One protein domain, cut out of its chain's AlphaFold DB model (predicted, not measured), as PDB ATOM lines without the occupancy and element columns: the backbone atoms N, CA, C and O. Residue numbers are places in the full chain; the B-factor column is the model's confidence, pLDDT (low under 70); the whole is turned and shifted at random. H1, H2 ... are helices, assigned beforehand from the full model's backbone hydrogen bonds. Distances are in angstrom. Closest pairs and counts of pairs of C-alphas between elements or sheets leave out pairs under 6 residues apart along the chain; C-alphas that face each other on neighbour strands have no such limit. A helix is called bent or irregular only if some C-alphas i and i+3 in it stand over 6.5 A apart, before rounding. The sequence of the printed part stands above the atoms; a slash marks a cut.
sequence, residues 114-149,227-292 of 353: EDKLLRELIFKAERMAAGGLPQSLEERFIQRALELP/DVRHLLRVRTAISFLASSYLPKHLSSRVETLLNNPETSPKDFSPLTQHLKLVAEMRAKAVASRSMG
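This is residues 114 to 149 and 227 to 292 of the 353 residues of the protein "RNase_H2-Ydr279 domain-containing protein" of Ajellomyces capsulatus (strain NAm1 / WU24) (UniProt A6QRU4). One helix, H3, runs through the middle of a small group of crossed helices, with H1 and H2 on either side of it and H4 folded back along its last residues as a helical hairpin. The long helix H5 begins beside the first residues of H3, about perpendicular to it, and runs outward as an arm whose residues 287 to 292 stick out free. The printed part has 102 residues, with five named helices in the order H1, H2, H3, H4, H5 and no named strand: all helix. It is only just loose, close to compact, with a radius of gyration of the C-alphas of 15.5 A, and it is elongated, spanning 53 by 30 by 26 A.

H1 is residues 114 to 131, 25.3 A from first to last C-alpha, and C-alpha 114 is at (-103.634, -58.268, 12.653). H2 is residues 135 to 146; it is neither bent nor irregular, but only just: C-alphas 140 and 143 are 6.3 A apart. After the cut, H3 is residues 227 to 244, 25.3 A long, with C-alpha 227 at (-93.220, -75.596, -4.020). H4 is residues 248 to 258. H5, the longest helix, is residues 269 to 292, 34.6 A long, and C-alpha 292 is at (-61.156, -87.451, 7.209).

H3 is the hub and touches the four other helices. H1, with residues 121 to 129 alone, touches H3 at a steep tilt of 65 degrees, opposite ways; their closest C-alphas, those of Ala 125 and Ala 237, are 5.1 A apart. H2 touches residues 229 to 236 of H3 at a steep tilt of 58 degrees, opposite ways, closest at the C-alphas of Ile 142 and Leu 232, 6.5 A apart. H3 and H4 form a hairpin at a shallow tilt of 24 degrees, opposite ways; H3 touches H4 with residues 242 to 243 alone, and the closest C-alphas, those of Ala 242 and Ser 251, are 5.0 A apart. Residues 228 to 232 of H3 touch residues 270 to 274 of H5 at 84 degrees, about perpendicular, closest at the C-alphas of Val 228 and Leu 271, 5.6 A apart. H2 and H5 only just touch, with 3 pairs of C-alphas within 8 A. H1 and H5 are apart, and so are H2 and H4. Each O i to N i+4 pair is within hydrogen-bond range in H1, H3, H4 and H5; in H2, 5 of 8 are.

The two C-alphas farthest apart, those of Lys 116 and Gly 292, are 53.2 A apart. Residues 150 to 226 are not printed, and C-alphas 149 and 227 are 20.6 A apart across this cut. The links H1 to H2 and H3 to H4 are tight, and H4 to H5 is short. The mean pLDDT of the printed part is 84.2; residues 261 to 264 and 291 to 292 are under 70.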
ATOM      1  N   GLU A 114    -104.956 -57.673  12.888       86.50
ATOM      2  CA  GLU A 114    -103.634 -58.268  12.653       86.50
ATOM      3  C   GLU A 114    -103.685 -59.417  11.625       86.50
ATOM      4  O   GLU A 114    -102.750 -59.566  10.837       86.50
ATOM      5  N   ASP A 115    -104.794 -60.161  11.549       87.56
ATOM      6  CA  ASP A 115    -104.967 -61.282  10.615       87.56
ATOM      7  C   ASP A 115    -105.189 -60.791   9.177       87.56
ATOM      8  O   ASP A 115    -104.639 -61.343   8.221       87.56
ATOM      9  N   LYS A 116    -105.966 -59.711   9.009       89.88
ATOM     10  CA  LYS A 116    -106.142 -59.030   7.714       89.88
ATOM     11  C   LYS A 116    -104.823 -58.451   7.205       89.88
ATOM     12  O   LYS A 116    -104.463 -58.666   6.047       89.88
ATOM     13  N   LEU A 117    -104.072 -57.781   8.083       89.19
ATOM     14  CA  LEU A 117    -102.728 -57.291   7.779       89.19
ATOM     15  C   LEU A 117    -101.794 -58.432   7.348       89.19
ATOM     16  O   LEU A 117    -101.069 -58.290   6.362       89.19
ATOM     17  N   LEU A 118    -101.826 -59.572   8.046       89.44
ATOM     18  CA  LEU A 118    -101.003 -60.731   7.708       89.44
ATOM     19  C   LEU A 118    -101.341 -61.297   6.319       89.44
ATOM     20  O   LEU A 118    -100.428 -61.588   5.544       89.44
ATOM     21  N   ARG A 119    -102.630 -61.396   5.970       90.38
ATOM     22  CA  ARG A 119    -103.086 -61.834   4.636       90.38
ATOM     23  C   ARG A 119    -102.601 -60.901   3.524       90.38
ATOM     24  O   ARG A 119    -102.029 -61.382   2.550       90.38
ATOM     25  N   GLU A 120    -102.757 -59.586   3.683       91.44
ATOM     26  CA  GLU A 120    -102.274 -58.604   2.696       91.44
ATOM     27  C   GLU A 120    -100.739 -58.631   2.576       91.44
ATOM     28  O   GLU A 120    -100.199 -58.518   1.473       91.44
ATOM     29  N   LEU A 121    -100.010 -58.839   3.680       90.88
ATOM     30  CA  LEU A 121     -98.549 -58.960   3.655       90.88
ATOM     31  C   LEU A 121     -98.086 -60.224   2.911       90.88
ATOM     32  O   LEU A 121     -97.142 -60.151   2.123       90.88
ATOM     33  N   ILE A 122     -98.763 -61.360   3.114       91.00
ATOM     34  CA  ILE A 122     -98.498 -62.605   2.375       91.00
ATOM     35  C   ILE A 122     -98.814 -62.418   0.891       91.00
ATOM     36  O   ILE A 122     -97.965 -62.726   0.060       91.00
ATOM     37  N   PHE A 123     -99.958 -61.820   0.545       91.62
ATOM     38  CA  PHE A 123    -100.315 -61.526  -0.846       91.62
ATOM     39  C   PHE A 123     -99.273 -60.624  -1.535       91.62
ATOM     40  O   PHE A 123     -98.865 -60.880  -2.671       91.62
ATOM     41  N   LYS A 124     -98.756 -59.600  -0.840       91.69
ATOM     42  CA  LYS A 124     -97.637 -58.784  -1.349       91.69
ATOM     43  C   LYS A 124     -96.353 -59.594  -1.516       91.69
ATOM     44  O   LYS A 124     -95.690 -59.449  -2.541       91.69
ATOM     45  N   ALA A 125     -96.011 -60.455  -0.562       91.25
ATOM     46  CA  ALA A 125     -94.832 -61.313  -0.653       91.25
ATOM     47  C   ALA A 125     -94.931 -62.341  -1.794       91.25
ATOM     48  O   ALA A 125     -93.940 -62.591  -2.475       91.25
ATOM     49  N   GLU A 126     -96.118 -62.885  -2.064       90.94
ATOM     50  CA  GLU A 126     -96.390 -63.742  -3.223       90.94
ATOM     51  C   GLU A 126     -96.263 -62.970  -4.536       90.94
ATOM     52  O   GLU A 126     -95.599 -63.442  -5.459       90.94
ATOM     53  N   ARG A 127     -96.794 -61.743  -4.606       90.38
ATOM     54  CA  ARG A 127     -96.582 -60.856  -5.759       90.38
ATOM     55  C   ARG A 127     -95.108 -60.520  -5.987       90.38
ATOM     56  O   ARG A 127     -94.691 -60.458  -7.140       90.38
ATOM     57  N   MET A 128     -94.315 -60.341  -4.932       88.75
ATOM     58  CA  MET A 128     -92.860 -60.164  -5.042       88.75
ATOM     59  C   MET A 128     -92.154 -61.452  -5.489       88.75
ATOM     60  O   MET A 128     -91.273 -61.403  -6.342       88.75
ATOM     61  N   ALA A 129     -92.567 -62.613  -4.975       86.81
ATOM     62  CA  ALA A 129     -92.026 -63.910  -5.379       86.81
ATOM     63  C   ALA A 129     -92.351 -64.262  -6.845       86.81
ATOM     64  O   ALA A 129     -91.543 -64.920  -7.500       86.81
ATOM     65  N   ALA A 130     -93.504 -63.818  -7.359       86.62
ATOM     66  CA  ALA A 130     -93.912 -63.959  -8.758       86.62
ATOM     67  C   ALA A 130     -93.254 -62.917  -9.683       86.62
ATOM     68  O   ALA A 130     -92.854 -63.256 -10.792       86.62
ATOM     69  N   GLY A 131     -93.098 -61.670  -9.221       80.44
ATOM     70  CA  GLY A 131     -92.390 -60.603  -9.944       80.44
ATOM     71  C   GLY A 131     -90.867 -60.782 -10.015       80.44
ATOM     72  O   GLY A 131     -90.206 -60.054 -10.750       80.44
ATOM     73  N   GLY A 132     -90.327 -61.757  -9.282       72.00
ATOM     74  CA  GLY A 132     -88.911 -62.099  -9.253       72.00
ATOM     75  C   GLY A 132     -88.141 -61.361  -8.157       72.00
ATOM     76  O   GLY A 132     -88.192 -60.139  -8.027       72.00
ATOM     77  N   LEU A 133     -87.362 -62.122  -7.387       78.56
ATOM     78  CA  LEU A 133     -86.264 -61.564  -6.603       78.56
ATOM     79  C   LEU A 133     -85.064 -61.333  -7.544       78.56
ATOM     80  O   LEU A 133     -84.855 -62.136  -8.454       78.56
ATOM     81  N   PRO A 134     -84.245 -60.284  -7.335       82.25
ATOM     82  CA  PRO A 134     -82.971 -60.125  -8.031       82.25
ATOM     83  C   PRO A 134     -82.127 -61.407  -7.979       82.25
ATOM     84  O   PRO A 134     -82.015 -62.023  -6.919       82.25
ATOM     85  N   GLN A 135     -81.496 -61.780  -9.098       79.12
ATOM     86  CA  GLN A 135     -80.761 -63.050  -9.247       79.12
ATOM     87  C   GLN A 135     -79.736 -63.281  -8.122       79.12
ATOM     88  O   GLN A 135     -79.696 -64.354  -7.528       79.12
ATOM     89  N   SER A 136     -79.003 -62.238  -7.723       83.25
ATOM     90  CA  SER A 136     -78.028 -62.285  -6.624       83.25
ATOM     91  C   SER A 136     -78.638 -62.529  -5.233       83.25
ATOM     92  O   SER A 136     -77.965 -63.061  -4.346       83.25
ATOM     93  N   LEU A 137     -79.906 -62.158  -5.015       79.31
ATOM     94  CA  LEU A 137     -80.657 -62.516  -3.809       79.31
ATOM     95  C   LEU A 137     -81.207 -63.941  -3.916       79.31
ATOM     96  O   LEU A 137     -81.183 -64.666  -2.925       79.31
ATOM     97  N   GLU A 138     -81.641 -64.374  -5.102       83.94
ATOM     98  CA  GLU A 138     -82.084 -65.752  -5.318       83.94
ATOM     99  C   GLU A 138     -80.952 -66.771  -5.111       83.94
ATOM    100  O   GLU A 138     -81.120 -67.734  -4.359       83.94
ATOM    101  N   GLU A 139     -79.773 -66.532  -5.679       82.44
ATOM    102  CA  GLU A 139     -78.581 -67.355  -5.459       82.44
ATOM    103  C   GLU A 139     -78.242 -67.480  -3.965       82.44
ATOM    104  O   GLU A 139     -78.045 -68.581  -3.449       82.44
ATOM    105  N   ARG A 140     -78.215 -66.352  -3.240       82.69
ATOM    106  CA  ARG A 140     -77.796 -66.308  -1.830       82.69
ATOM    107  C   ARG A 140     -78.827 -66.870  -0.854       82.69
ATOM    108  O   ARG A 140     -78.439 -67.588   0.064       82.69
ATOM    109  N   PHE A 141     -80.103 -66.523  -1.016       80.62
ATOM    110  CA  PHE A 141     -81.150 -66.838  -0.037       80.62
ATOM    111  C   PHE A 141     -81.986 -68.067  -0.391       80.62
ATOM    112  O   PHE A 141     -82.610 -68.626   0.507       80.62
ATOM    113  N   ILE A 142     -82.008 -68.501  -1.657       83.75
ATOM    114  CA  ILE A 142     -82.836 -69.628  -2.106       83.75
ATOM    115  C   ILE A 142     -81.963 -70.777  -2.605       83.75
ATOM    116  O   ILE A 142     -82.032 -71.866  -2.038       83.75
ATOM    117  N   GLN A 143     -81.104 -70.552  -3.605       81.75
ATOM    118  CA  GLN A 143     -80.291 -71.631  -4.180       81.75
ATOM    119  C   GLN A 143     -79.299 -72.176  -3.145       81.75
ATOM    120  O   GLN A 143     -79.400 -73.337  -2.758       81.75
ATOM    121  N   ARG A 144     -78.440 -71.320  -2.578       79.56
ATOM    122  CA  ARG A 144     -77.473 -71.697  -1.532       79.56
ATOM    123  C   ARG A 144     -78.124 -72.155  -0.223       79.56
ATOM    124  O   ARG A 144     -77.491 -72.839   0.582       79.56
ATOM    125  N   ALA A 145     -79.378 -71.790   0.034       78.69
ATOM    126  CA  ALA A 145     -80.114 -72.270   1.205       78.69
ATOM    127  C   ALA A 145     -80.627 -73.708   1.021       78.69
ATOM    128  O   ALA A 145     -80.617 -74.476   1.981       78.69
ATOM    129  N   LEU A 146     -81.028 -74.077  -0.201       79.69
ATOM    130  CA  LEU A 146     -81.554 -75.401  -0.549       79.69
ATOM    131  C   LEU A 146     -80.493 -76.363  -1.106       79.69
ATOM    132  O   LEU A 146     -80.758 -77.557  -1.213       79.69
ATOM    133  N   GLU A 147     -79.303 -75.869  -1.444       81.31
ATOM    134  CA  GLU A 147     -78.176 -76.672  -1.920       81.31
ATOM    135  C   GLU A 147     -77.760 -77.729  -0.880       81.31
ATOM    136  O   GLU A 147     -77.337 -77.416   0.242       81.31
ATOM    137  N   LEU A 148     -77.886 -79.000  -1.256       78.62
ATOM    138  CA  LEU A 148     -77.427 -80.125  -0.452       78.62
ATOM    139  C   LEU A 148     -75.902 -80.262  -0.586       78.62
ATOM    140  O   LEU A 148     -75.391 -80.214  -1.704       78.62
ATOM    141  N   PRO A 149     -75.154 -80.462   0.515       75.19
ATOM    142  CA  PRO A 149     -73.727 -80.746   0.431       75.19
ATOM    143  C   PRO A 149     -73.479 -82.018  -0.371       75.19
ATOM    144  O   PRO A 149     -74.025 -83.073  -0.042       75.19
ATOM    145  N   ASP A 227     -92.440 -76.125  -5.144       73.88
ATOM    146  CA  ASP A 227     -93.220 -75.596  -4.020       73.88
ATOM    147  C   ASP A 227     -92.314 -75.169  -2.856       73.88
ATOM    148  O   ASP A 227     -92.352 -74.020  -2.430       73.88
ATOM    149  N   VAL A 228     -91.363 -76.011  -2.433       83.25
ATOM    150  CA  VAL A 228     -90.388 -75.654  -1.378       83.25
ATOM    151  C   VAL A 228     -89.551 -74.420  -1.761       83.25
ATOM    152  O   VAL A 228     -89.289 -73.560  -0.917       83.25
ATOM    153  N   ARG A 229     -89.182 -74.273  -3.043       84.56
ATOM    154  CA  ARG A 229     -88.519 -73.060  -3.565       84.56
ATOM    155  C   ARG A 229     -89.437 -71.836  -3.527       84.56
ATOM    156  O   ARG A 229     -88.979 -70.756  -3.161       84.56
ATOM    157  N   HIS A 230     -90.713 -71.987  -3.877       86.75
ATOM    158  CA  HIS A 230     -91.708 -70.917  -3.820       86.75
ATOM    159  C   HIS A 230     -92.014 -70.493  -2.372       86.75
ATOM    160  O   HIS A 230     -91.956 -69.305  -2.063       86.75
ATOM    161  N   LEU A 231     -92.227 -71.444  -1.459       87.50
ATOM    162  CA  LEU A 231     -92.360 -71.225  -0.016       87.50
ATOM    163  C   LEU A 231     -91.153 -70.462   0.550       87.50
ATOM    164  O   LEU A 231     -91.331 -69.523   1.328       87.50
ATOM    165  N   LEU A 232     -89.930 -70.811   0.130       88.38
ATOM    166  CA  LEU A 232     -88.726 -70.086   0.538       88.38
ATOM    167  C   LEU A 232     -88.675 -68.669  -0.051       88.38
ATOM    168  O   LEU A 232     -88.428 -67.729   0.699       88.38
ATOM    169  N   ARG A 233     -88.985 -68.486  -1.345       89.25
ATOM    170  CA  ARG A 233     -89.115 -67.156  -1.979       89.25
ATOM    171  C   ARG A 233     -90.097 -66.262  -1.216       89.25
ATOM    172  O   ARG A 233     -89.755 -65.126  -0.898       89.25
ATOM    173  N   VAL A 234     -91.279 -66.782  -0.874       90.06
ATOM    174  CA  VAL A 234     -92.305 -66.058  -0.105       90.06
ATOM    175  C   VAL A 234     -91.809 -65.740   1.307       90.06
ATOM    176  O   VAL A 234     -91.892 -64.589   1.723       90.06
ATOM    177  N   ARG A 235     -91.205 -66.699   2.026       89.81
ATOM    178  CA  ARG A 235     -90.628 -66.458   3.363       89.81
ATOM    179  C   ARG A 235     -89.538 -65.378   3.340       89.81
ATOM    180  O   ARG A 235     -89.526 -64.506   4.207       89.81
ATOM    181  N   THR A 236     -88.649 -65.404   2.348       89.94
ATOM    182  CA  THR A 236     -87.610 -64.382   2.159       89.94
ATOM    183  C   THR A 236     -88.219 -63.020   1.822       89.94
ATOM    184  O   THR A 236     -87.787 -62.019   2.389       89.94
ATOM    185  N   ALA A 237     -89.255 -62.962   0.980       91.44
ATOM    186  CA  ALA A 237     -89.966 -61.722   0.670       91.44
ATOM    187  C   ALA A 237     -90.690 -61.136   1.900       91.44
ATOM    188  O   ALA A 237     -90.573 -59.939   2.152       91.44
ATOM    189  N   ILE A 238     -91.351 -61.964   2.722       90.31
ATOM    190  CA  ILE A 238     -91.946 -61.536   4.004       90.31
ATOM    191  C   ILE A 238     -90.864 -60.973   4.936       90.31
ATOM    192  O   ILE A 238     -91.038 -59.889   5.484       90.31
ATOM    193  N   SER A 239     -89.727 -61.663   5.084       90.44
ATOM    194  CA  SER A 239     -88.611 -61.203   5.926       90.44
ATOM    195  C   SER A 239     -88.000 -59.885   5.425       90.44
ATOM    196  O   SER A 239     -87.700 -58.994   6.222       90.44
ATOM    197  N   PHE A 240     -87.883 -59.707   4.107       89.94
ATOM    198  CA  PHE A 240     -87.446 -58.451   3.498       89.94
ATOM    199  C   PHE A 240     -88.440 -57.307   3.751       89.94
ATOM    200  O   PHE A 240     -88.027 -56.218   4.150       89.94
ATOM    201  N   LEU A 241     -89.746 -57.552   3.591       90.62
ATOM    202  CA  LEU A 241     -90.789 -56.567   3.895       90.62
ATOM    203  C   LEU A 241     -90.783 -56.184   5.384       90.62
ATOM    204  O   LEU A 241     -90.795 -54.998   5.717       90.62
ATOM    205  N   ALA A 242     -90.695 -57.180   6.268       90.31
ATOM    206  CA  ALA A 242     -90.674 -57.000   7.716       90.31
ATOM    207  C   ALA A 242     -89.436 -56.234   8.218       90.31
ATOM    208  O   ALA A 242     -89.541 -55.484   9.184       90.31
ATOM    209  N   SER A 243     -88.281 -56.393   7.564       90.50
ATOM    210  CA  SER A 243     -87.036 -55.696   7.928       90.50
ATOM    211  C   SER A 243     -86.866 -54.322   7.275       90.50
ATOM    212  O   SER A 243     -86.219 -53.460   7.866       90.50
ATOM    213  N   SER A 244     -87.440 -54.105   6.085       89.44
ATOM    214  CA  SER A 244     -87.229 -52.878   5.298       89.44
ATOM    215  C   SER A 244     -88.351 -51.847   5.438       89.44
ATOM    216  O   SER A 244     -88.077 -50.651   5.365       89.44
ATOM    217  N   TYR A 245     -89.604 -52.283   5.623       89.12
ATOM    218  CA  TYR A 245     -90.782 -51.400   5.594       89.12
ATOM    219  C   TYR A 245     -91.609 -51.394   6.885       89.12
ATOM    220  O   TYR A 245     -92.393 -50.468   7.092       89.12
ATOM    221  N   LEU A 246     -91.477 -52.402   7.754       89.19
ATOM    222  CA  LEU A 246     -92.233 -52.470   9.008       89.19
ATOM    223  C   LEU A 246     -91.408 -51.945  10.201       89.19
ATOM    224  O   LEU A 246     -90.212 -52.218  10.312       89.19
ATOM    225  N   PRO A 247     -92.044 -51.251  11.163       86.81
ATOM    226  CA  PRO A 247     -91.455 -50.998  12.473       86.81
ATOM    227  C   PRO A 247     -91.094 -52.294  13.221       86.81
ATOM    228  O   PRO A 247     -91.828 -53.280  13.164       86.81
ATOM    229  N   LYS A 248     -90.016 -52.264  14.019       87.56
ATOM    230  CA  LYS A 248     -89.485 -53.438  14.750       87.56
ATOM    231  C   LYS A 248     -90.484 -54.125  15.695       87.56
ATOM    232  O   LYS A 248     -90.336 -55.308  15.984       87.56
ATOM    233  N   HIS A 249     -91.479 -53.398  16.213       85.25
ATOM    234  CA  HIS A 249     -92.538 -53.975  17.054       85.25
ATOM    235  C   HIS A 249     -93.630 -54.680  16.242       85.25
ATOM    236  O   HIS A 249     -94.313 -55.547  16.778       85.25
ATOM    237  N   LEU A 250     -93.794 -54.324  14.964       83.56
ATOM    238  CA  LEU A 250     -94.673 -55.040  14.042       83.56
ATOM    239  C   LEU A 250     -93.982 -56.249  13.429       83.56
ATOM    240  O   LEU A 250     -94.634 -57.275  13.282       83.56
ATOM    241  N   SER A 251     -92.685 -56.168  13.111       87.06
ATOM    242  CA  SER A 251     -91.954 -57.317  12.566       87.06
ATOM    243  C   SER A 251     -91.976 -58.501  13.540       87.06
ATOM    244  O   SER A 251     -92.369 -59.596  13.151       87.06
ATOM    245  N   SER A 252     -91.691 -58.271  14.829       86.94
ATOM    246  CA  SER A 252     -91.784 -59.318  15.855       86.94
ATOM    247  C   SER A 252     -93.215 -59.819  16.066       86.94
ATOM    248  O   SER A 252     -93.423 -61.018  16.253       86.94
ATOM    249  N   ARG A 253     -94.226 -58.941  15.985       84.94
ATOM    250  CA  ARG A 253     -95.633 -59.353  16.084       84.94
ATOM    251  C   ARG A 253     -96.041 -60.255  14.915       84.94
ATOM    252  O   ARG A 253     -96.583 -61.332  15.153       84.94
ATOM    253  N   VAL A 254     -95.718 -59.862  13.683       86.44
ATOM    254  CA  VAL A 254     -95.941 -60.650  12.459       86.44
ATOM    255  C   VAL A 254     -95.217 -61.995  12.533       86.44
ATOM    256  O   VAL A 254     -95.821 -63.018  12.233       86.44
ATOM    257  N   GLU A 255     -93.970 -62.033  13.011       86.62
ATOM    258  CA  GLU A 255     -93.246 -63.288  13.248       86.62
ATOM    259  C   GLU A 255     -93.950 -64.185  14.281       86.62
ATOM    260  O   GLU A 255     -94.073 -65.387  14.049       86.62
ATOM    261  N   THR A 256     -94.482 -63.645  15.387       86.50
ATOM    262  CA  THR A 256     -95.266 -64.467  16.337       86.50
ATOM    263  C   THR A 256     -96.562 -65.018  15.740       86.50
ATOM    264  O   THR A 256     -96.930 -66.142  16.064       86.50
ATOM    265  N   LEU A 257     -97.225 -64.277  14.844       83.75
ATOM    266  CA  LEU A 257     -98.451 -64.726  14.171       83.75
ATOM    267  C   LEU A 257     -98.174 -65.755  13.061       83.75
ATOM    268  O   LEU A 257     -98.961 -66.676  12.880       83.75
ATOM    269  N   LEU A 258     -97.040 -65.639  12.362       83.25
ATOM    270  CA  LEU A 258     -96.578 -66.606  11.354       83.25
ATOM    271  C   LEU A 258     -96.121 -67.939  11.955       83.25
ATOM    272  O   LEU A 258     -96.207 -68.966  11.291       83.25
ATOM    273  N   ASN A 259     -95.611 -67.920  13.189       82.25
ATOM    274  CA  ASN A 259     -95.226 -69.134  13.912       82.25
ATOM    275  C   ASN A 259     -96.418 -69.826  14.603       82.25
ATOM    276  O   ASN A 259     -96.256 -70.946  15.086       82.25
ATOM    277  N   ASN A 260     -97.589 -69.181  14.673       82.25
ATOM    278  CA  ASN A 260     -98.802 -69.763  15.241       82.25
ATOM    279  C   ASN A 260     -99.666 -70.386  14.122       82.25
ATOM    280  O   ASN A 260    -100.215 -69.633  13.310       82.25
ATOM    281  N   PRO A 261     -99.823 -71.725  14.079       66.75
ATOM    282  CA  PRO A 261    -100.468 -72.415  12.960       66.75
ATOM    283  C   PRO A 261    -101.956 -72.075  12.784       66.75
ATOM    284  O   PRO A 261    -102.467 -72.183  11.677       66.75
ATOM    285  N   GLU A 262    -102.661 -71.636  13.832       64.00
ATOM    286  CA  GLU A 262    -104.092 -71.296  13.715       64.00
ATOM    287  C   GLU A 262    -104.342 -69.941  13.037       64.00
ATOM    288  O   GLU A 262    -105.403 -69.722  12.453       64.00
ATOM    289  N   THR A 263    -103.373 -69.021  13.097       65.69
ATOM    290  CA  THR A 263    -103.488 -67.673  12.512       65.69
ATOM    291  C   THR A 263    -102.745 -67.524  11.188       65.69
ATOM    292  O   THR A 263    -102.999 -66.565  10.460       65.69
ATOM    293  N   SER A 264    -101.829 -68.437  10.850       69.44
ATOM    294  CA  SER A 264    -101.046 -68.379   9.612       69.44
ATOM    295  C   SER A 264    -101.878 -68.782   8.382       69.44
ATOM    296  O   SER A 264    -102.249 -69.945   8.265       69.44
ATOM    297  N   PRO A 265    -102.099 -67.896   7.388       72.06
ATOM    298  CA  PRO A 265    -102.820 -68.246   6.156       72.06
ATOM    299  C   PRO A 265    -102.071 -69.203   5.211       72.06
ATOM    300  O   PRO A 265    -102.600 -69.539   4.153       72.06
ATOM    301  N   LYS A 266    -100.817 -69.568   5.522       77.56
ATOM    302  CA  LYS A 266     -99.953 -70.399   4.674       77.56
ATOM    303  C   LYS A 266     -98.963 -71.200   5.521       77.56
ATOM    304  O   LYS A 266     -98.215 -70.618   6.307       77.56
ATOM    305  N   ASP A 267     -98.926 -72.513   5.313       79.00
ATOM    306  CA  ASP A 267     -98.092 -73.432   6.090       79.00
ATOM    307  C   ASP A 267     -96.626 -73.430   5.638       79.00
ATOM    308  O   ASP A 267     -96.267 -73.915   4.566       79.00
ATOM    309  N   PHE A 268     -95.734 -72.954   6.510       83.00
ATOM    310  CA  PHE A 268     -94.279 -73.034   6.310       83.00
ATOM    311  C   PHE A 268     -93.645 -74.287   6.950       83.00
ATOM    312  O   PHE A 268     -92.414 -74.393   7.034       83.00
ATOM    313  N   SER A 269     -94.458 -75.250   7.403       82.31
ATOM    314  CA  SER A 269     -93.980 -76.495   8.018       82.31
ATOM    315  C   SER A 269     -93.177 -77.395   7.058       82.31
ATOM    316  O   SER A 269     -92.097 -77.826   7.481       82.31
ATOM    317  N   PRO A 270     -93.536 -77.593   5.762       85.44
ATOM    318  CA  PRO A 270     -92.759 -78.459   4.866       85.44
ATOM    319  C   PRO A 270     -91.385 -77.856   4.558       85.44
ATOM    320  O   PRO A 270     -90.363 -78.544   4.572       85.44
ATOM    321  N   LEU A 271     -91.336 -76.530   4.374       83.94
ATOM    322  CA  LEU A 271     -90.092 -75.778   4.214       83.94
ATOM    323  C   LEU A 271     -89.190 -75.918   5.448       83.94
ATOM    324  O   LEU A 271     -87.984 -76.110   5.314       83.94
ATOM    325  N   THR A 272     -89.758 -75.828   6.650       86.19
ATOM    326  CA  THR A 272     -88.988 -75.913   7.899       86.19
ATOM    327  C   THR A 272     -88.440 -77.324   8.127       86.19
ATOM    328  O   THR A 272     -87.280 -77.470   8.512       86.19
ATOM    329  N   GLN A 273     -89.213 -78.366   7.799       88.25
ATOM    330  CA  GLN A 273     -88.741 -79.752   7.798       88.25
ATOM    331  C   GLN A 273     -87.609 -79.967   6.780       88.25
ATOM    332  O   GLN A 273     -86.576 -80.543   7.127       88.25
ATOM    333  N   HIS A 274     -87.754 -79.456   5.553       86.62
ATOM    334  CA  HIS A 274     -86.720 -79.566   4.521       86.62
ATOM    335  C   HIS A 274     -85.428 -78.832   4.915       86.62
ATOM    336  O   HIS A 274     -84.341 -79.398   4.825       86.62
ATOM    337  N   LEU A 275     -85.520 -77.601   5.430       88.06
ATOM    338  CA  LEU A 275     -84.352 -76.851   5.910       88.06
ATOM    339  C   LEU A 275     -83.663 -77.539   7.100       88.06
ATOM    340  O   LEU A 275     -82.435 -77.507   7.183       88.06
ATOM    341  N   LYS A 276     -84.416 -78.214   7.982       89.56
ATOM    342  CA  LYS A 276     -83.851 -79.043   9.059       89.56
ATOM    343  C   LYS A 276     -83.058 -80.231   8.500       89.56
ATOM    344  O   LYS A 276     -81.940 -80.460   8.950       89.56
ATOM    345  N   LEU A 277     -83.585 -80.927   7.487       87.94
ATOM    346  CA  LEU A 277     -82.880 -82.013   6.792       87.94
ATOM    347  C   LEU A 277     -81.598 -81.503   6.115       87.94
ATOM    348  O   LEU A 277     -80.533 -82.087   6.297       87.94
ATOM    349  N   VAL A 278     -81.662 -80.379   5.392       88.25
ATOM    350  CA  VAL A 278     -80.483 -79.753   4.762       88.25
ATOM    351  C   VAL A 278     -79.427 -79.377   5.814       88.25
ATOM    352  O   VAL A 278     -78.237 -79.608   5.598       88.25
ATOM    353  N   ALA A 279     -79.838 -78.841   6.967       88.69
ATOM    354  CA  ALA A 279     -78.938 -78.527   8.077       88.69
ATOM    355  C   ALA A 279     -78.310 -79.788   8.704       88.69
ATOM    356  O   ALA A 279     -77.116 -79.791   8.998       88.69
ATOM    357  N   GLU A 280     -79.071 -80.874   8.847       90.44
ATOM    358  CA  GLU A 280     -78.566 -82.165   9.323       90.44
ATOM    359  C   GLU A 280     -77.556 -82.777   8.338       90.44
ATOM    360  O   GLU A 280     -76.490 -83.233   8.749       90.44
ATOM    361  N   MET A 281     -77.828 -82.717   7.031       88.31
ATOM    362  CA  MET A 281     -76.889 -83.151   5.989       88.31
ATOM    363  C   MET A 281     -75.616 -82.293   5.969       88.31
ATOM    364  O   MET A 281     -74.524 -82.828   5.788       88.31
ATOM    365  N   ARG A 282     -75.720 -80.983   6.234       87.25
ATOM    366  CA  ARG A 282     -74.566 -80.083   6.438       87.25
ATOM    367  C   ARG A 282     -73.752 -80.463   7.669       87.25
ATOM    368  O   ARG A 282     -72.534 -80.572   7.561       87.25
ATOM    369  N   ALA A 283     -74.400 -80.730   8.801       87.69
ATOM    370  CA  ALA A 283     -73.725 -81.179  10.017       87.69
ATOM    371  C   ALA A 283     -73.011 -82.527   9.809       87.69
ATOM    372  O   ALA A 283     -71.832 -82.650  10.140       87.69
ATOM    373  N   LYS A 284     -73.678 -83.504   9.177       86.94
ATOM    374  CA  LYS A 284     -73.093 -84.804   8.806       86.94
ATOM    375  C   LYS A 284     -71.898 -84.640   7.865       86.94
ATOM    376  O   LYS A 284     -70.840 -85.188   8.150       86.94
ATOM    377  N   ALA A 285     -72.015 -83.833   6.808       84.94
ATOM    378  CA  ALA A 285     -70.916 -83.565   5.877       84.94
ATOM    379  C   ALA A 285     -69.692 -82.942   6.570       84.94
ATOM    380  O   ALA A 285     -68.562 -83.367   6.333       84.94
ATOM    381  N   VAL A 286     -69.907 -81.958   7.451       84.69
ATOM    382  CA  VAL A 286     -68.830 -81.330   8.233       84.69
ATOM    383  C   VAL A 286     -68.196 -82.332   9.202       84.69
ATOM    384  O   VAL A 286     -66.972 -82.383   9.285       84.69
ATOM    385  N   ALA A 287     -68.983 -83.181   9.870       83.19
ATOM    386  CA  ALA A 287     -68.469 -84.231  10.750       83.19
ATOM    387  C   ALA A 287     -67.654 -85.296   9.986       83.19
ATOM    388  O   ALA A 287     -66.551 -85.643  10.405       83.19
ATOM    389  N   SER A 288     -68.137 -85.768   8.830       79.94
ATOM    390  CA  SER A 288     -67.408 -86.717   7.977       79.94
ATOM    391  C   SER A 288     -66.099 -86.138   7.442       79.94
ATOM    392  O   SER A 288     -65.097 -86.849   7.400       79.94
ATOM    393  N   ARG A 289     -66.075 -84.847   7.077       75.44
ATOM    394  CA  ARG A 289     -64.833 -84.157   6.696       75.44
ATOM    395  C   ARG A 289     -63.892 -84.004   7.887       75.44
ATOM    396  O   ARG A 289     -62.727 -84.339   7.744       75.44
ATOM    397  N   SER A 290     -64.397 -83.611   9.057       71.94
ATOM    398  CA  SER A 290     -63.611 -83.523  10.297       71.94
ATOM    399  C   SER A 290     -62.886 -84.840  10.613       71.94
ATOM    400  O   SER A 290     -61.690 -84.831  10.876       71.94
ATOM    401  N   MET A 291     -63.561 -85.987  10.470       63.19
ATOM    402  CA  MET A 291     -62.940 -87.309  10.656       63.19
ATOM    403  C   MET A 291     -61.948 -87.717   9.547       63.19
ATOM    404  O   MET A 291     -61.112 -88.586   9.781       63.19
ATOM    405  N   GLY A 292     -62.037 -87.138   8.345       63.44
ATOM    406  CA  GLY A 292     -61.156 -87.451   7.209       63.44
ATOM    407  C   GLY A 292     -59.938 -86.528   7.056       63.44
ATOM    408  O   GLY A 292     -58.932 -86.934   6.475       63.44
TER     409      GLY A 292